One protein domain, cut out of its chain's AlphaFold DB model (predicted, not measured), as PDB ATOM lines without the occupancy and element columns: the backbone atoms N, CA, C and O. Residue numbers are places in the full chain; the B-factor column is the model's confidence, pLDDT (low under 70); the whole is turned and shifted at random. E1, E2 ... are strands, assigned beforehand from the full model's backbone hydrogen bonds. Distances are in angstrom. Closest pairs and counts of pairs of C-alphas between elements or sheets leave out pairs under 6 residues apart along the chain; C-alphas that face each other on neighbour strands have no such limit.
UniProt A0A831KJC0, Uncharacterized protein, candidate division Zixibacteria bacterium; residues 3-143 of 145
ATOM      1  N   ARG A   3     278.659 295.634 351.607       96.44
ATOM      2  CA  ARG A   3     278.937 295.154 350.252       96.44
ATOM      3  C   ARG A   3     279.226 293.669 350.290       96.44
ATOM      4  O   ARG A   3     280.019 293.220 351.113       96.44
ATOM      5  N   HIS A   4     278.607 292.923 349.388       97.06
ATOM      6  CA  HIS A   4     278.821 291.490 349.274       97.06
ATOM      7  C   HIS A   4     278.991 291.077 347.814       97.06
ATOM      8  O   HIS A   4     278.253 291.526 346.938       97.06
ATOM      9  N   TYR A   5     279.968 290.211 347.550       96.44
ATOM     10  CA  TYR A   5     280.323 289.779 346.202       96.44
ATOM     11  C   TYR A   5     280.229 288.263 346.114       96.44
ATOM     12  O   TYR A   5     281.111 287.543 346.581       96.44
ATOM     13  N   PHE A   6     279.178 287.774 345.467       97.06
ATOM     14  CA  PHE A   6     279.047 286.360 345.155       97.06
ATOM     15  C   PHE A   6     279.827 286.068 343.877       97.06
ATOM     16  O   PHE A   6     279.488 286.556 342.798       97.06
ATOM     17  N   ARG A   7     280.898 285.281 343.976       96.62
ATOM     18  CA  ARG A   7     281.607 284.796 342.788       96.62
ATOM     19  C   ARG A   7     280.752 283.740 342.096       96.62
ATOM     20  O   ARG A   7     280.425 282.730 342.705       96.62
ATOM     21  N   LEU A   8     280.430 283.972 340.825       94.94
ATOM     22  CA  LEU A   8     279.703 283.010 339.987       94.94
ATOM     23  C   LEU A   8     280.661 282.158 339.141       94.94
ATOM     24  O   LEU A   8     280.317 281.066 338.711       94.94
ATOM     25  N   GLY A   9     281.877 282.653 338.904       92.94
ATOM     26  CA  GLY A   9     282.930 281.943 338.186       92.94
ATOM     27  C   GLY A   9     284.247 282.712 338.227       92.94
ATOM     28  O   GLY A   9     284.387 283.690 338.963       92.94
ATOM     29  N   LYS A  10     285.222 282.303 337.404       89.62
ATOM     30  CA  LYS A  10     286.553 282.941 337.364       89.62
ATOM     31  C   LYS A  10     286.497 284.420 336.959       89.62
ATOM     32  O   LYS A  10     287.266 285.223 337.480       89.62
ATOM     33  N   TYR A  11     285.587 284.772 336.049       89.88
ATOM     34  CA  TYR A  11     285.464 286.121 335.481       89.88
ATOM     35  C   TYR A  11     284.071 286.746 335.658       89.88
ATOM     36  O   TYR A  11     283.798 287.788 335.065       89.88
ATOM     37  N   SER A  12     283.215 286.137 336.486       95.38
ATOM     38  CA  SER A  12     281.840 286.591 336.727       95.38
ATOM     39  C   SER A  12     281.547 286.702 338.219       95.38
ATOM     40  O   SER A  12     281.958 285.849 339.012       95.38
ATOM     41  N   ALA A  13     280.810 287.737 338.605       96.81
ATOM     42  CA  ALA A  13     280.414 287.970 339.988       96.81
ATOM     43  C   ALA A  13     279.075 288.700 340.056       96.81
ATOM     44  O   ALA A  13     278.799 289.573 339.240       96.81
ATOM     45  N   PHE A  14     278.285 288.377 341.068       97.69
ATOM     46  CA  PHE A  14     277.090 289.113 341.438       97.69
ATOM     47  C   PHE A  14     277.397 289.969 342.670       97.69
ATOM     48  O   PHE A  14     277.601 289.465 343.778       97.69
ATOM     49  N   ALA A  15     277.523 291.272 342.449       96.56
ATOM     50  CA  ALA A  15     277.859 292.268 343.450       96.56
ATOM     51  C   ALA A  15     276.586 292.898 344.013       96.56
ATOM     52  O   ALA A  15     275.686 293.278 343.272       96.56
ATOM     53  N   ASN A  16     276.541 293.025 345.331       97.56
ATOM     54  CA  ASN A  16     275.424 293.579 346.072       97.56
ATOM     55  C   ASN A  16     275.962 294.693 346.958       97.56
ATOM     56  O   ASN A  16     277.004 294.532 347.605       97.56
ATOM     57  N   ARG A  17     275.248 295.809 347.022       97.25
ATOM     58  CA  ARG A  17     275.541 296.905 347.939       97.25
ATOM     59  C   ARG A  17     274.259 297.351 348.611       97.25
ATOM     60  O   ARG A  17     273.281 297.628 347.934       97.25
ATOM     61  N   LEU A  18     274.306 297.466 349.929       98.12
ATOM     62  CA  LEU A  18     273.258 298.040 350.757       98.12
ATOM     63  C   LEU A  18     273.832 299.248 351.491       98.12
ATOM     64  O   LEU A  18     274.863 299.165 352.163       98.12
ATOM     65  N   PHE A  19     273.163 300.381 351.376       98.12
ATOM     66  CA  PHE A  19     273.543 301.618 352.032       98.12
ATOM     67  C   PHE A  19     272.326 302.209 352.733       98.12
ATOM     68  O   PHE A  19     271.244 302.279 352.163       98.12
ATOM     69  N   ALA A  20     272.514 302.635 353.975       97.69
ATOM     70  CA  ALA A  20     271.508 303.350 354.731       97.69
ATOM     71  C   ALA A  20     272.191 304.454 355.539       97.69
ATOM     72  O   ALA A  20     273.305 304.266 356.039       97.69
ATOM     73  N   PHE A  21     271.519 305.589 355.647       98.06
ATOM     74  CA  PHE A  21     271.913 306.734 356.448       98.06
ATOM     75  C   PHE A  21     270.654 307.351 357.052       98.06
ATOM     76  O   PHE A  21     269.642 307.471 356.369       98.06
ATOM     77  N   SER A  22     270.710 307.737 358.321       97.50
ATOM     78  CA  SER A  22     269.625 308.452 358.986       97.50
ATOM     79  C   SER A  22     270.215 309.406 360.015       97.50
ATOM     80  O   SER A  22     271.138 309.041 360.747       97.50
ATOM     81  N   SER A  23     269.693 310.627 360.054       97.94
ATOM     82  CA  SER A  23     270.064 311.651 361.023       97.94
ATOM     83  C   SER A  23     268.808 312.313 361.584       97.94
ATOM     84  O   SER A  23     267.873 312.627 360.848       97.94
ATOM     85  N   SER A  24     268.787 312.515 362.901       95.44
ATOM     86  CA  SER A  24     267.672 313.105 363.649       95.44
ATOM     87  C   SER A  24     268.194 314.133 364.657       95.44
ATOM     88  O   SER A  24     269.386 314.155 364.961       95.44
ATOM     89  N   GLY A  25     267.308 314.996 365.159       94.06
ATOM     90  CA  GLY A  25     267.646 316.078 366.089       94.06
ATOM     91  C   GLY A  25     267.195 317.447 365.579       94.06
ATOM     92  O   GLY A  25     266.582 317.544 364.518       94.06
ATOM     93  N   GLN A  26     267.488 318.500 366.349       92.69
ATOM     94  CA  GLN A  26     267.134 319.881 365.983       92.69
ATOM     95  C   GLN A  26     267.893 320.372 364.744       92.69
ATOM     96  O   GLN A  26     267.338 321.117 363.944       92.69
ATOM     97  N   GLU A  27     269.129 319.906 364.560       94.31
ATOM     98  CA  GLU A  27     269.963 320.229 363.405       94.31
ATOM     99  C   GLU A  27     270.515 318.933 362.785       94.31
ATOM    100  O   GLU A  27     271.641 318.521 363.069       94.31
ATOM    101  N   PRO A  28     269.687 318.212 362.004       96.12
ATOM    102  CA  PRO A  28     270.068 316.920 361.455       96.12
ATOM    103  C   PRO A  28     271.080 317.081 360.317       96.12
ATOM    104  O   PRO A  28     270.940 317.934 359.437       96.12
ATOM    105  N   GLN A  29     272.070 316.193 360.287       97.19
ATOM    106  CA  GLN A  29     273.041 316.134 359.204       97.19
ATOM    107  C   GLN A  29     272.375 315.599 357.930       97.19
ATOM    108  O   GLN A  29     271.739 314.544 357.935       97.19
ATOM    109  N   ARG A  30     272.590 316.290 356.811       97.38
ATOM    110  CA  ARG A  30     272.173 315.845 355.476       97.38
ATOM    111  C   ARG A  30     273.363 315.327 354.683       97.38
ATOM    112  O   ARG A  30     274.493 315.780 354.875       97.38
ATOM    113  N   ILE A  31     273.113 314.387 353.779       97.12
ATOM    114  CA  ILE A  31     274.137 313.849 352.878       97.12
ATOM    115  C   ILE A  31     273.736 314.043 351.426       97.12
ATOM    116  O   ILE A  31     272.555 314.033 351.087       97.12
ATOM    117  N   TYR A  32     274.740 314.182 350.564       97.19
ATOM    118  CA  TYR A  32     274.524 314.120 349.129       97.19
ATOM    119  C   TYR A  32     274.510 312.675 348.641       97.19
ATOM    120  O   TYR A  32     275.414 311.897 348.958       97.19
ATOM    121  N   PHE A  33     273.534 312.352 347.803       96.88
ATOM    122  CA  PHE A  33     273.419 311.069 347.119       96.88
ATOM    123  C   PHE A  33     273.036 311.298 345.648       96.88
ATOM    124  O   PHE A  33     272.540 312.365 345.290       96.88
ATOM    125  N   GLY A  34     273.314 310.327 344.779       95.62
ATOM    126  CA  GLY A  34     273.095 310.422 343.330       95.62
ATOM    127  C   GLY A  34     274.381 310.525 342.503       95.62
ATOM    128  O   GLY A  34     275.416 311.031 342.965       95.62
ATOM    129  N   GLY A  35     274.314 310.025 341.270       93.62
ATOM    130  CA  GLY A  35     275.417 309.929 340.316       93.62
ATOM    131  C   GLY A  35     276.057 308.541 340.260       93.62
ATOM    132  O   GLY A  35     275.793 307.671 341.093       93.62
ATOM    133  N   SER A  36     276.994 308.368 339.324       89.56
ATOM    134  CA  SER A  36     277.628 307.086 338.954       89.56
ATOM    135  C   SER A  36     278.294 306.270 340.079       89.56
ATOM    136  O   SER A  36     278.604 305.094 339.904       89.56
ATOM    137  N   TRP A  37     278.522 306.867 341.251       87.25
ATOM    138  CA  TRP A  37     279.119 306.219 342.428       87.25
ATOM    139  C   TRP A  37     278.106 305.779 343.492       87.25
ATOM    140  O   TRP A  37     278.457 305.069 344.443       87.25
ATOM    141  N   SER A  38     276.869 306.246 343.383       92.25
ATOM    142  CA  SER A  38     275.809 305.997 344.354       92.25
ATOM    143  C   SER A  38     274.565 305.521 343.622       92.25
ATOM    144  O   SER A  38     274.479 304.329 343.361       92.25
ATOM    145  N   PHE A  39     273.665 306.424 343.244       96.00
ATOM    146  CA  PHE A  39     272.435 306.097 342.535       96.00
ATOM    147  C   PHE A  39     272.587 306.404 341.041       96.00
ATOM    148  O   PHE A  39     272.499 307.565 340.635       96.00
ATOM    149  N   ARG A  40     272.861 305.374 340.229       95.56
ATOM    150  CA  ARG A  40     273.052 305.522 338.774       95.56
ATOM    151  C   ARG A  40     271.772 305.985 338.086       95.56
ATOM    152  O   ARG A  40     270.683 305.671 338.560       95.56
ATOM    153  N   GLY A  41     271.907 306.717 336.983       95.12
ATOM    154  CA  GLY A  41     270.778 307.304 336.248       95.12
ATOM    155  C   GLY A  41     270.179 308.560 336.880       95.12
ATOM    156  O   GLY A  41     269.341 309.204 336.266       95.12
ATOM    157  N   TYR A  42     270.625 308.941 338.077       95.69
ATOM    158  CA  TYR A  42     270.309 310.233 338.675       95.69
ATOM    159  C   TYR A  42     271.537 311.130 338.647       95.69
ATOM    160  O   TYR A  42     272.658 310.660 338.862       95.69
ATOM    161  N   ASP A  43     271.321 312.432 338.475       94.88
ATOM    162  CA  ASP A  43     272.401 313.411 338.478       94.88
ATOM    163  C   ASP A  43     273.231 313.356 339.765       94.88
ATOM    164  O   ASP A  43     272.771 312.991 340.859       94.88
ATOM    165  N   ARG A  44     274.496 313.759 339.642       94.25
ATOM    166  CA  ARG A  44     275.415 313.853 340.775       94.25
ATOM    167  C   ARG A  44     274.845 314.813 341.822       94.25
ATOM    168  O   ARG A  44     274.640 315.984 341.527       94.25
ATOM    169  N   ARG A  45     274.712 314.339 343.070       94.94
ATOM    170  CA  ARG A  45     274.134 315.104 344.198       94.94
ATOM    171  C   ARG A  45     272.660 315.497 343.997       94.94
ATOM    172  O   ARG A  45     272.224 316.492 344.568       94.94
ATOM    173  N   SER A  46     271.907 314.726 343.217       95.56
ATOM    174  CA  SER A  46     270.459 314.916 343.024       95.56
ATOM    175  C   SER A  46     269.653 314.846 344.322       95.56
ATOM    176  O   SER A  46     268.614 315.490 344.426       95.56
ATOM    177  N   PHE A  47     270.141 314.115 345.325       96.69
ATOM    178  CA  PHE A  47     269.489 313.982 346.623       96.69
ATOM    179  C   PHE A  47     270.325 314.662 347.708       96.69
ATOM    180  O   PHE A  47     271.529 314.408 347.811       96.69
ATOM    181  N   TYR A  48     269.692 315.505 348.525       97.38
ATOM    182  CA  TYR A  48     270.303 316.162 349.681       97.38
ATOM    183  C   TYR A  48     269.351 316.099 350.875       97.38
ATOM    184  O   TYR A  48     268.564 317.013 351.121       97.38
ATOM    185  N   ASN A  49     269.414 314.985 351.602       97.50
ATOM    186  CA  ASN A  49     268.415 314.615 352.603       97.50
ATOM    187  C   ASN A  49     269.067 314.032 353.862       97.50
ATOM    188  O   ASN A  49     270.218 313.574 353.823       97.50
ATOM    189  N   ARG A  50     268.341 314.046 354.986       97.75
ATOM    190  CA  ARG A  50     268.821 313.472 356.263       97.75
ATOM    191  C   ARG A  50     268.595 311.965 356.403       97.75
ATOM    192  O   ARG A  50     269.214 311.349 357.265       97.75
ATOM    193  N   ASN A  51     267.756 311.361 355.563       98.25
ATOM    194  CA  ASN A  51     267.557 309.915 355.502       98.25
ATOM    195  C   ASN A  51     267.778 309.404 354.079       98.25
ATOM    196  O   ASN A  51     267.306 310.013 353.121       98.25
ATOM    197  N   VAL A  52     268.484 308.282 353.944       98.19
ATOM    198  CA  VAL A  52     268.708 307.580 352.678       98.19
ATOM    199  C   VAL A  52     268.670 306.080 352.930       98.19
ATOM    200  O   VAL A  52     269.340 305.588 353.837       98.19
ATOM    201  N   ILE A  53     267.961 305.343 352.084       98.25
ATOM    202  CA  ILE A  53     268.107 303.890 351.936       98.25
ATOM    203  C   ILE A  53     268.402 303.579 350.479       98.25
ATOM    204  O   ILE A  53     267.861 304.210 349.574       98.25
ATOM    205  N   PHE A  54     269.276 302.616 350.244       98.50
ATOM    206  CA  PHE A  54     269.728 302.277 348.910       98.50
ATOM    207  C   PHE A  54     270.184 300.824 348.841       98.50
ATOM    208  O   PHE A  54     270.902 300.334 349.716       98.50
ATOM    209  N   ALA A  55     269.812 300.156 347.761       98.31
ATOM    210  CA  ALA A  55     270.258 298.829 347.401       98.31
ATOM    211  C   ALA A  55     270.666 298.806 345.927       98.31
ATOM    212  O   ALA A  55     269.985 299.352 345.067       98.31
ATOM    213  N   SER A  56     271.774 298.141 345.634       98.00
ATOM    214  CA  SER A  56     272.298 297.979 344.285       98.00
ATOM    215  C   SER A  56     272.688 296.537 344.052       98.00
ATOM    216  O   SER A  56     273.413 295.940 344.853       98.00
ATOM    217  N   ASN A  57     272.217 296.000 342.935       98.12
ATOM    218  CA  ASN A  57     272.526 294.666 342.456       98.12
ATOM    219  C   ASN A  57     273.218 294.802 341.106       98.12
ATOM    220  O   ASN A  57     272.689 295.433 340.195       98.12
ATOM    221  N   GLU A  58     274.401 294.217 340.961       97.69
ATOM    222  CA  GLU A  58     275.196 294.297 339.740       97.69
ATOM    223  C   GLU A  58     275.743 292.918 339.363       97.69
ATOM    224  O   GLU A  58     276.577 292.337 340.060       97.69
ATOM    225  N   LEU A  59     275.309 292.403 338.217       98.00
ATOM    226  CA  LEU A  59     275.864 291.216 337.590       98.00
ATOM    227  C   LEU A  59     277.025 291.611 336.680       98.00
ATOM    228  O   LEU A  59     276.835 292.268 335.660       98.00
ATOM    229  N   ARG A  60     278.229 291.159 337.022       95.88
ATOM    230  CA  ARG A  60     279.455 291.335 336.238       95.88
ATOM    231  C   ARG A  60     279.787 290.051 335.494       95.88
ATOM    232  O   ARG A  60     279.779 288.977 336.099       95.88
ATOM    233  N   PHE A  61     280.141 290.165 334.220       95.81
ATOM    234  CA  PHE A  61     280.464 289.025 333.358       95.81
ATOM    235  C   PHE A  61     281.584 289.369 332.358       95.81
ATOM    236  O   PHE A  61     281.817 290.550 332.066       95.81
ATOM    237  N   PRO A  62     282.325 288.374 331.834       94.88
ATOM    238  CA  PRO A  62     283.300 288.617 330.778       94.88
ATOM    239  C   PRO A  62     282.569 289.030 329.498       94.88
ATOM    240  O   PRO A  62     281.689 288.310 329.037       94.88
ATOM    241  N   LEU A  63     282.924 290.188 328.938       94.00
ATOM    242  CA  LEU A  63     282.372 290.649 327.663       94.00
ATOM    243  C   LEU A  63     283.379 290.418 326.534       94.00
ATOM    244  O   LEU A  63     283.078 289.716 325.577       94.00
ATOM    245  N   ILE A  64     284.592 290.966 326.669       92.75
ATOM    246  CA  ILE A  64     285.697 290.746 325.728       92.75
ATOM    247  C   ILE A  64     286.983 290.536 326.531       92.75
ATOM    248  O   ILE A  64     287.429 291.420 327.264       92.75
ATOM    249  N   ASP A  65     287.599 289.363 326.403       88.75
ATOM    250  CA  ASP A  65     288.825 289.056 327.147       88.75
ATOM    251  C   ASP A  65     290.057 289.751 326.571       88.75
ATOM    252  O   ASP A  65     290.876 290.258 327.338       88.75
ATOM    253  N   ASN A  66     290.174 289.814 325.244       89.12
ATOM    254  CA  ASN A  66     291.264 290.494 324.557       89.12
ATOM    255  C   ASN A  66     290.725 291.213 323.319       89.12
ATOM    256  O   ASN A  66     290.120 290.584 322.454       89.12
ATOM    257  N   LEU A  67     290.981 292.514 323.226       88.12
ATOM    258  CA  LEU A  67     290.703 293.333 322.053       88.12
ATOM    259  C   LEU A  67     292.005 293.986 321.606       88.12
ATOM    260  O   LEU A  67     292.589 294.771 322.349       88.12
ATOM    261  N   TYR A  68     292.452 293.671 320.397       89.31
ATOM    262  CA  TYR A  68     293.630 294.279 319.790       89.31
ATOM    263  C   TYR A  68     293.187 295.173 318.640       89.31
ATOM    264  O   TYR A  68     292.561 294.702 317.694       89.31
ATOM    265  N   LEU A  69     293.506 296.461 318.732       87.75
ATOM    266  CA  LEU A  69     293.263 297.433 317.673       87.75
ATOM    267  C   LEU A  69     294.595 297.773 317.009       87.75
ATOM    268  O   LEU A  69     295.517 298.249 317.675       87.75
ATOM    269  N   GLY A  70     294.701 297.484 315.714       90.00
ATOM    270  CA  GLY A  70     295.863 297.814 314.895       90.00
ATOM    271  C   GLY A  70     295.697 299.171 314.220       90.00
ATOM    272  O   GLY A  70     294.655 299.452 313.631       90.00
ATOM    273  N   PHE A  71     296.738 299.990 314.280       89.75
ATOM    274  CA  PHE A  71     296.853 301.269 313.591       89.75
ATOM    275  C   PHE A  71     298.136 301.279 312.752       89.75
ATOM    276  O   PHE A  71     299.066 300.510 312.999       89.75
ATOM    277  N   SER A  72     298.222 302.179 311.770       89.31
ATOM    278  CA  SER A  72     299.406 302.323 310.906       89.31
ATOM    279  C   SER A  72     300.695 302.681 311.666       89.31
ATOM    280  O   SER A  72     301.784 302.483 311.140       89.31
ATOM    281  N   PHE A  73     300.581 303.173 312.903       89.38
ATOM    282  CA  PHE A  73     301.693 303.577 313.772       89.38
ATOM    283  C   PHE A  73     301.910 302.649 314.984       89.38
ATOM    284  O   PHE A  73     302.708 302.967 315.863       89.38
ATOM    285  N   GLY A  74     301.203 301.520 315.070       88.25
ATOM    286  CA  GLY A  74     301.302 300.589 316.200       88.25
ATOM    287  C   GLY A  74     299.957 299.983 316.595       88.25
ATOM    288  O   GLY A  74     298.937 300.245 315.969       88.25
ATOM    289  N   GLY A  75     299.940 299.153 317.639       85.56
ATOM    290  CA  GLY A  75     298.724 298.499 318.128       85.56
ATOM    291  C   GLY A  75     298.443 298.804 319.596       85.56
ATOM    292  O   GLY A  75     299.370 298.943 320.393       85.56
ATOM    293  N   ILE A  76     297.164 298.866 319.963       84.38
ATOM    294  CA  ILE A  76     296.713 299.001 321.353       84.38
ATOM    295  C   ILE A  76     295.924 297.747 321.729       84.38
ATOM    296  O   ILE A  76     294.993 297.350 321.030       84.38
ATOM    297  N   GLY A  77     296.309 297.115 322.839       83.19
ATOM    298  CA  GLY A  77     295.624 295.953 323.397       83.19
ATOM    299  C   GLY A  77     294.834 296.319 324.649       83.19
ATOM    300  O   GLY A  77     295.395 296.851 325.605       83.19
ATOM    301  N   PHE A  78     293.552 295.971 324.674       84.00
ATOM    302  CA  PHE A  78     292.699 296.026 325.856       84.00
ATOM    303  C   PHE A  78     292.447 294.603 326.336       84.00
ATOM    304  O   PHE A  78     292.086 293.725 325.551       84.00
ATOM    305  N   ARG A  79     292.638 294.368 327.632       84.94
ATOM    306  CA  ARG A  79     292.372 293.069 328.253       84.94
ATOM    307  C   ARG A  79     291.307 293.205 329.321       84.94
ATOM    308  O   ARG A  79     291.259 294.212 330.024       84.94
ATOM    309  N   GLY A  80     290.493 292.167 329.458       84.50
ATOM    310  CA  GLY A  80     289.530 292.049 330.544       84.50
ATOM    311  C   GLY A  80     288.411 293.085 330.494       84.50
ATOM    312  O   GLY A  80     288.033 293.607 331.539       84.50
ATOM    313  N   ILE A  81     287.863 293.367 329.309       91.62
ATOM    314  CA  ILE A  81     286.646 294.175 329.190       91.62
ATOM    315  C   ILE A  81     285.496 293.368 329.801       91.62
ATOM    316  O   ILE A  81     285.188 292.247 329.371       91.62
ATOM    317  N   ARG A  82     284.873 293.921 330.841       93.62
ATOM    318  CA  ARG A  82     283.758 293.281 331.551       93.62
ATOM    319  C   ARG A  82     282.457 294.002 331.255       93.62
ATOM    320  O   ARG A  82     282.418 295.229 331.215       93.62
ATOM    321  N   GLY A  83     281.409 293.217 331.062       96.25
ATOM    322  CA  GLY A  83     280.042 293.705 331.042       96.25
ATOM    323  C   GLY A  83     279.501 293.794 332.464       96.25
ATOM    324  O   GLY A  83     279.919 293.039 333.350       96.25
ATOM    325  N   ALA A  84     278.579 294.721 332.675       96.88
ATOM    326  CA  ALA A  84     277.806 294.865 333.894       96.88
ATOM    327  C   ALA A  84     276.329 295.029 333.524       96.88
ATOM    328  O   ALA A  84     276.006 295.852 332.676       96.88
ATOM    329  N   LEU A  85     275.443 294.267 334.153       98.25
ATOM    330  CA  LEU A  85     274.012 294.567 334.210       98.25
ATOM    331  C   LEU A  85     273.695 294.964 335.637       98.25
ATOM    332  O   LEU A  85     274.200 294.328 336.564       98.25
ATOM    333  N   PHE A  86     272.880 295.988 335.832       97.94
ATOM    334  CA  PHE A  86     272.562 296.439 337.175       97.94
ATOM    335  C   PHE A  86     271.114 296.857 337.355       97.94
ATOM    336  O   PHE A  86     270.433 297.259 336.413       97.94
ATOM    337  N   PHE A  87     270.698 296.780 338.613       98.31
ATOM    338  CA  PHE A  87     269.444 297.285 339.127       98.31
ATOM    339  C   PHE A  87     269.700 297.940 340.487       98.31
ATOM    340  O   PHE A  87     270.141 297.281 341.436       98.31
ATOM    341  N   ASP A  88     269.418 299.231 340.561       98.19
ATOM    342  CA  ASP A  88     269.533 300.065 341.746       98.19
ATOM    343  C   ASP A  88     268.135 300.472 342.211       98.19
ATOM    344  O   ASP A  88     267.241 300.734 341.409       98.19
ATOM    345  N   THR A  89     267.944 300.544 343.519       98.38
ATOM    346  CA  THR A  89     266.711 301.019 344.144       98.38
ATOM    347  C   THR A  89     267.046 301.786 345.408       98.38
ATOM    348  O   THR A  89     268.006 301.461 346.108       98.38
ATOM    349  N   GLY A  90     266.286 302.825 345.715       97.88
ATOM    350  CA  GLY A  90     266.529 303.622 346.901       97.88
ATOM    351  C   GLY A  90     265.539 304.751 347.087       97.88
ATOM    352  O   GLY A  90     264.726 305.057 346.221       97.88
ATOM    353  N   SER A  91     265.630 305.387 348.242       97.94
ATOM    354  CA  SER A  91     264.839 306.554 348.600       97.94
ATOM    355  C   SER A  91     265.678 307.490 349.453       97.94
ATOM    356  O   SER A  91     266.548 307.044 350.207       97.94
ATOM    357  N   ALA A  92     265.413 308.784 349.330       97.75
ATOM    358  CA  ALA A  92     266.020 309.829 350.132       97.75
ATOM    359  C   ALA A  92     264.921 310.795 350.582       97.75
ATOM    360  O   ALA A  92     264.123 311.236 349.758       97.75
ATOM    361  N   TRP A  93     264.854 311.091 351.880       97.94
ATOM    362  CA  TRP A  93     263.784 311.912 352.450       97.94
ATOM    363  C   TRP A  93     264.226 312.685 353.693       97.94
ATOM    364  O   TRP A  93     265.205 312.324 354.356       97.94
ATOM    365  N   ASP A  94     263.496 313.757 354.011       96.69
ATOM    366  CA  ASP A  94     263.721 314.538 355.226       96.69
ATOM    367  C   ASP A  94     262.791 314.095 356.361       96.69
ATOM    368  O   ASP A  94     263.190 313.284 357.203       96.69
ATOM    369  N   ASP A  95     261.563 314.608 356.387       94.62
ATOM    370  CA  ASP A  95     260.602 314.342 357.461       94.62
ATOM    371  C   ASP A  95     259.776 313.088 357.216       94.62
ATOM    372  O   ASP A  95     259.823 312.155 358.016       94.62
ATOM    373  N   GLU A  96     259.104 313.031 356.075       95.25
ATOM    374  CA  GLU A  96     258.239 311.919 355.702       95.25
ATOM    375  C   GLU A  96     258.827 311.166 354.516       95.25
ATOM    376  O   GLU A  96     259.421 311.760 353.616       95.25
ATOM    377  N   PHE A  97     258.678 309.843 354.532       96.19
ATOM    378  CA  PHE A  97     259.055 309.019 353.395       96.19
ATOM    379  C   PHE A  97     258.151 309.361 352.202       96.19
ATOM    380  O   PHE A  97     256.935 309.257 352.313       96.19
ATOM    381  N   ASP A  98     258.753 309.741 351.074       89.94
ATOM    382  CA  ASP A  98     258.028 310.104 349.848       89.94
ATOM    383  C   ASP A  98     257.766 308.862 348.985       89.94
ATOM    384  O   ASP A  98     256.658 308.331 348.919       89.94
ATOM    385  N   LYS A  99     258.817 308.344 348.344       95.31
ATOM    386  CA  LYS A  99     258.699 307.253 347.374       95.31
ATOM    387  C   LYS A  99     259.976 306.450 347.232       95.31
ATOM    388  O   LYS A  99     261.068 306.921 347.555       95.31
ATOM    389  N   MET A 100     259.833 305.244 346.688       97.69
ATOM    390  CA  MET A 100     260.963 304.461 346.208       97.69
ATOM    391  C   MET A 100     261.254 304.824 344.754       97.69
ATOM    392  O   MET A 100     260.355 304.902 343.919       97.69
ATOM    393  N   LEU A 101     262.526 305.022 344.464       98.06
ATOM    394  CA  LEU A 101     263.060 305.252 343.138       98.06
ATOM    395  C   LEU A 101     263.897 304.050 342.723       98.06
ATOM    396  O   LEU A 101     264.414 303.316 343.568       98.06
ATOM    397  N   GLY A 102     264.036 303.846 341.425       98.12
ATOM    398  CA  GLY A 102     264.829 302.773 340.861       98.12
ATOM    399  C   GLY A 102     265.555 303.212 339.604       98.12
ATOM    400  O   GLY A 102     265.158 304.149 338.914       98.12
ATOM    401  N   SER A 103     266.622 302.504 339.281       98.31
ATOM    402  CA  SER A 103     267.259 302.598 337.981       98.31
ATOM    403  C   SER A 103     267.827 301.256 337.572       98.31
ATOM    404  O   SER A 103     268.138 300.396 338.395       98.31
ATOM    405  N   PHE A 104     267.932 301.038 336.275       98.38
ATOM    406  CA  PHE A 104     268.494 299.815 335.735       98.38
ATOM    407  C   PHE A 104     269.250 300.113 334.463       98.38
ATOM    408  O   PHE A 104     269.003 301.115 333.788       98.38
ATOM    409  N   GLY A 105     270.191 299.244 334.133       97.94
ATOM    410  CA  GLY A 105     271.057 299.523 333.014       97.94
ATOM    411  C   GLY A 105     272.075 298.450 332.715       97.94
ATOM    412  O   GLY A 105     272.162 297.407 333.371       97.94
ATOM    413  N   ALA A 106     272.855 298.754 331.692       97.94
ATOM    414  CA  ALA A 106     273.982 297.963 331.257       97.94
ATOM    415  C   ALA A 106     275.214 298.856 331.157       97.94
ATOM    416  O   ALA A 106     275.121 300.044 330.849       97.94
ATOM    417  N   GLY A 107     276.381 298.275 331.388       96.00
ATOM    418  CA  GLY A 107     277.624 299.008 331.334       96.00
ATOM    419  C   GLY A 107     278.813 298.171 330.916       96.00
ATOM    420  O   GLY A 107     278.809 296.940 330.962       96.00
ATOM    421  N   MET A 108     279.861 298.875 330.514       95.31
ATOM    422  CA  MET A 108     281.159 298.315 330.177       95.31
ATOM    423  C   MET A 108     282.203 298.814 331.167       95.31
ATOM    424  O   MET A 108     282.174 299.959 331.629       95.31
ATOM    425  N   ARG A 109     283.126 297.924 331.511       92.75
ATOM    426  CA  ARG A 109     284.247 298.163 332.416       92.75
ATOM    427  C   ARG A 109     285.522 297.833 331.656       92.75
ATOM    428  O   ARG A 109     285.729 296.677 331.289       92.75
ATOM    429  N   VAL A 110     286.355 298.834 331.397       91.50
ATOM    430  CA  VAL A 110     287.603 298.679 330.638       91.50
ATOM    431  C   VAL A 110     288.770 299.039 331.544       91.50
ATOM    432  O   VAL A 110     288.895 300.184 331.971       91.50
ATOM    433  N   SER A 111     289.623 298.063 331.845       85.75
ATOM    434  CA  SER A 111     290.864 298.302 332.583       85.75
ATOM    435  C   SER A 111     291.994 298.687 331.629       85.75
ATOM    436  O   SER A 111     292.363 297.896 330.759       85.75
ATOM    437  N   LEU A 112     292.578 299.869 331.818       82.81
ATOM    438  CA  LEU A 112     293.774 300.327 331.114       82.81
ATOM    439  C   LEU A 112     294.999 300.141 332.010       82.81
ATOM    440  O   LEU A 112     295.104 300.750 333.077       82.81
ATOM    441  N   GLY A 113     295.915 299.271 331.582       73.56
ATOM    442  CA  GLY A 113     297.197 299.055 332.261       73.56
ATOM    443  C   GLY A 113     297.079 298.626 333.728       73.56
ATOM    444  O   GLY A 113     297.978 298.917 334.502       73.56
ATOM    445  N   TYR A 114     295.968 297.988 334.119       68.50
ATOM    446  CA  TYR A 114     295.615 297.597 335.499       68.50
ATOM    447  C   TYR A 114     295.444 298.738 336.519       68.50
ATOM    448  O   TYR A 114     295.015 298.474 337.639       68.50
ATOM    449  N   ILE A 115     295.732 299.984 336.147       73.56
ATOM    450  CA  ILE A 115     295.716 301.140 337.057       73.56
ATOM    451  C   ILE A 115     294.411 301.925 336.915       73.56
ATOM    452  O   ILE A 115     293.822 302.357 337.904       73.56
ATOM    453  N   ILE A 116     293.952 302.101 335.677       83.12
ATOM    454  CA  ILE A 116     292.812 302.954 335.351       83.12
ATOM    455  C   ILE A 116     291.619 302.073 334.995       83.12
ATOM    456  O   ILE A 116     291.721 301.190 334.142       83.12
ATOM    457  N   LEU A 117     290.473 302.346 335.613       87.50
ATOM    458  CA  LEU A 117     289.192 301.748 335.267       87.50
ATOM    459  C   LEU A 117     288.312 302.788 334.577       87.50
ATOM    460  O   LEU A 117     287.914 303.789 335.177       87.50
ATOM    461  N   LEU A 118     287.973 302.513 333.321       91.62
ATOM    462  CA  LEU A 118     286.920 303.221 332.609       91.62
ATOM    463  C   LEU A 118     285.598 302.498 332.823       91.62
ATOM    464  O   LEU A 118     285.521 301.269 332.714       91.62
ATOM    465  N   ARG A 119     284.554 303.266 333.103       93.38
ATOM    466  CA  ARG A 119     283.189 302.777 333.253       93.38
ATOM    467  C   ARG A 119     282.282 303.574 332.334       93.38
ATOM    468  O   ARG A 119     282.300 304.800 332.359       93.38
ATOM    469  N   PHE A 120     281.520 302.849 331.538       95.19
ATOM    470  CA  PHE A 120     280.509 303.381 330.639       95.19
ATOM    471  C   PHE A 120     279.198 302.753 331.077       95.19
ATOM    472  O   PHE A 120     279.090 301.532 331.001       95.19
ATOM    473  N   ASP A 121     278.264 303.537 331.594       96.62
ATOM    474  CA  ASP A 121     276.974 303.056 332.078       96.62
ATOM    475  C   ASP A 121     275.852 303.706 331.277       96.62
ATOM    476  O   ASP A 121     275.821 304.918 331.102       96.62
ATOM    477  N   PHE A 122     274.932 302.883 330.792       97.56
ATOM    478  CA  PHE A 122     273.699 303.305 330.148       97.56
ATOM    479  C   PHE A 122     272.555 302.879 331.048       97.56
ATOM    480  O   PHE A 122     272.409 301.689 331.342       97.56
ATOM    481  N   SER A 123     271.760 303.838 331.497       97.56
ATOM    482  CA  SER A 123     270.744 303.616 332.518       97.56
ATOM    483  C   SER A 123     269.411 304.241 332.149       97.56
ATOM    484  O   SER A 123     269.342 305.184 331.368       97.56
ATOM    485  N   ARG A 124     268.341 303.684 332.701       98.12
ATOM    486  CA  ARG A 124     267.015 304.296 332.729       98.12
ATOM    487  C   ARG A 124     266.518 304.320 334.159       98.12
ATOM    488  O   ARG A 124     266.835 303.416 334.937       98.12
ATOM    489  N   THR A 125     265.742 305.338 334.495       97.88
ATOM    490  CA  THR A 125     265.164 305.515 335.828       97.88
ATOM    491  C   THR A 125     263.701 305.089 335.846       97.88
ATOM    492  O   THR A 125     263.041 304.990 334.811       97.88
ATOM    493  N   THR A 126     263.192 304.770 337.030       97.94
ATOM    494  CA  THR A 126     261.805 304.373 337.247       97.94
ATOM    495  C   THR A 126     261.349 304.765 338.647       97.94
ATOM    496  O   THR A 126     262.129 304.756 339.596       97.94
ATOM    497  N   ASP A 127     260.073 305.096 338.787       96.56
ATOM    498  CA  ASP A 127     259.375 305.258 340.070       96.56
ATOM    499  C   ASP A 127     258.489 304.036 340.390       96.56
ATOM    500  O   ASP A 127     257.516 304.132 341.140       96.56
ATOM    501  N   PHE A 128     258.805 302.889 339.774       96.44
ATOM    502  CA  PHE A 128     258.055 301.626 339.819       96.44
ATOM    503  C   PHE A 128     256.654 301.661 339.197       96.44
ATOM    504  O   PHE A 128     255.975 300.637 339.184       96.44
ATOM    505  N   HIS A 129     256.246 302.792 338.626       96.44
ATOM    506  CA  HIS A 129     255.001 302.923 337.869       96.44
ATOM    507  C   HIS A 129     255.290 303.247 336.405       96.44
ATOM    508  O   HIS A 129     254.650 302.722 335.496       96.44
ATOM    509  N   THR A 130     256.295 304.085 336.176       97.00
ATOM    510  CA  THR A 130     256.738 304.549 334.869       97.00
ATOM    511  C   THR A 130     258.247 304.377 334.727       97.00
ATOM    512  O   THR A 130     258.990 304.336 335.710       97.00
ATOM    513  N   VAL A 131     258.713 304.230 333.489       97.81
ATOM    514  CA  VAL A 131     260.140 304.173 333.143       97.81
ATOM    515  C   VAL A 131     260.474 305.417 332.331       97.81
ATOM    516  O   VAL A 131     259.674 305.834 331.491       97.81
ATOM    517  N   SER A 132     261.652 305.999 332.554       97.12
ATOM    518  CA  SER A 132     262.127 307.140 331.779       97.12
ATOM    519  C   SER A 132     262.155 306.826 330.279       97.12
ATOM    520  O   SER A 132     262.591 305.759 329.832       97.12
ATOM    521  N   ASN A 133     261.703 307.787 329.472       96.00
ATOM    522  CA  ASN A 133     261.744 307.668 328.011       96.00
ATOM    523  C   ASN A 133     263.168 307.837 327.458       96.00
ATOM    524  O   ASN A 133     263.475 307.363 326.364       96.00
ATOM    525  N   THR A 134     264.035 308.500 328.222       94.75
ATOM    526  CA  THR A 134     265.437 308.746 327.898       94.75
ATOM    527  C   THR A 134     266.341 307.720 328.567       94.75
ATOM    528  O   THR A 134     266.029 307.195 329.637       94.75
ATOM    529  N   THR A 135     267.462 307.439 327.907       96.31
ATOM    530  CA  THR A 135     268.566 306.664 328.474       96.31
ATOM    531  C   THR A 135     269.661 307.635 328.898       96.31
ATOM    532  O   THR A 135     270.173 308.375 328.056       96.31
ATOM    533  N   ASP A 136     270.034 307.598 330.169       95.06
ATOM    534  CA  ASP A 136     271.113 308.391 330.745       95.06
ATOM    535  C   ASP A 136     272.450 307.674 330.558       95.06
ATOM    536  O   ASP A 136     272.567 306.468 330.813       95.06
ATOM    537  N   PHE A 137     273.457 308.415 330.097       95.38
ATOM    538  CA  PHE A 137     274.811 307.913 329.888       95.38
ATOM    539  C   PHE A 137     275.773 308.512 330.914       95.38
ATOM    540  O   PHE A 137     275.992 309.721 330.947       95.38
ATOM    541  N   ASP A 138     276.398 307.636 331.692       93.75
ATOM    542  CA  ASP A 138     277.405 307.972 332.687       93.75
ATOM    543  C   ASP A 138     278.784 307.478 332.235       93.75
ATOM    544  O   ASP A 138     279.002 306.288 331.979       93.75
ATOM    545  N   PHE A 139     279.752 308.395 332.201       92.62
ATOM    546  CA  PHE A 139     281.162 308.069 332.025       92.62
ATOM    547  C   PHE A 139     281.924 308.284 333.328       92.62
ATOM    548  O   PHE A 139     281.852 309.342 333.956       92.62
ATOM    549  N   PHE A 140     282.713 307.287 333.712       90.06
ATOM    550  CA  PHE A 140     283.615 307.399 334.839       90.06
ATOM    551  C   PHE A 140     285.034 306.950 334.490       90.06
ATOM    552  O   PHE A 140     285.252 305.899 333.889       90.06
ATOM    553  N   PHE A 141     285.990 307.738 334.971       89.31
ATOM    554  CA  PHE A 141     287.421 307.492 334.907       89.31
ATOM    555  C   PHE A 141     288.005 307.578 336.319       89.31
ATOM    556  O   PHE A 141     287.811 308.579 337.012       89.31
ATOM    557  N   GLY A 142     288.739 306.550 336.741       84.56
ATOM    558  CA  GLY A 142     289.486 306.596 337.993       84.56
ATOM    559  C   GLY A 142     290.022 305.241 338.434       84.56
ATOM    560  O   GLY A 142     290.152 304.311 337.641       84.56
ATOM    561  N   TRP A 143     290.347 305.151 339.718       76.62
ATOM    562  CA  TRP A 143     290.902 303.959 340.357       76.62
ATOM    563  C   TRP A 143     289.797 302.961 340.720       76.62
ATOM    564  O   TRP A 143     288.629 303.330 340.848       76.62
TER     565      TRP A 143
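What this domain is: This is residues 3 to 143 of the 145 residues of an uncharacterized protein of candidate division Zixibacteria bacterium (UniProt A0A831KJC0). Seven antiparallel strands form one sheet, twisted and curled into an open trough, and the tip of its long hairpin E5 and E6, residues 70 to 75, sticks out at one end. The small hairpin E3 and E4 and its link, residues 34 to 46, lie over the trough's hollow face toward the other end. The 141 printed residues include nine named strands, E1 to E9 along the chain, and no named helix; the class is all strand. The large sheet's order is E1 E2 E5 E6 E7 E8 E9. The whole is loose, with a radius of gyration of the C-alphas of 17.9 A and spans of 64 by 31 by 30 A.

How they stand to each other: E5, residues 51 to 71, and E6, residues 74 to 93, form a hairpin, with N 55 and O 89 2.8 A apart. E7, 101 to 112, E8, 116 to 126, and E9, 136 to 142, complete a meander, each strand the antiparallel neighbour of the one before: N 84 and O 107, N 108 and O 120, and N 121 and O 138 are 2.8, 2.8 and 2.9 A apart. On the other side of E5 is E2, 13 to 22, with N 17 and O 56 at 2.8 A, then edge strand E1, 3 to 7, with N 4 and O 16 at 2.9 A. E3, 31 to 33, and E4, 47 to 49, form a hairpin, with N 33 and O 47 at 2.9 A. E3 and E5 are near each other. E1 and E9 are apart.

Where its parts are: E1 begins at C-alpha 3 (278.937, 295.154, 350.252). E5 measures 51.9 A and bends by 67 degrees at residue 65; E6 measures 53.4 A. E9 ends at C-alpha 142 (289.486, 306.596, 337.993).

The domain as a whole: The C-alphas farthest apart, Gln 26 and Ser 72, are 66.2 A apart. The printed part has no cut; the E3 to E4 link is long. Residue 114 is under 70 in pLDDT.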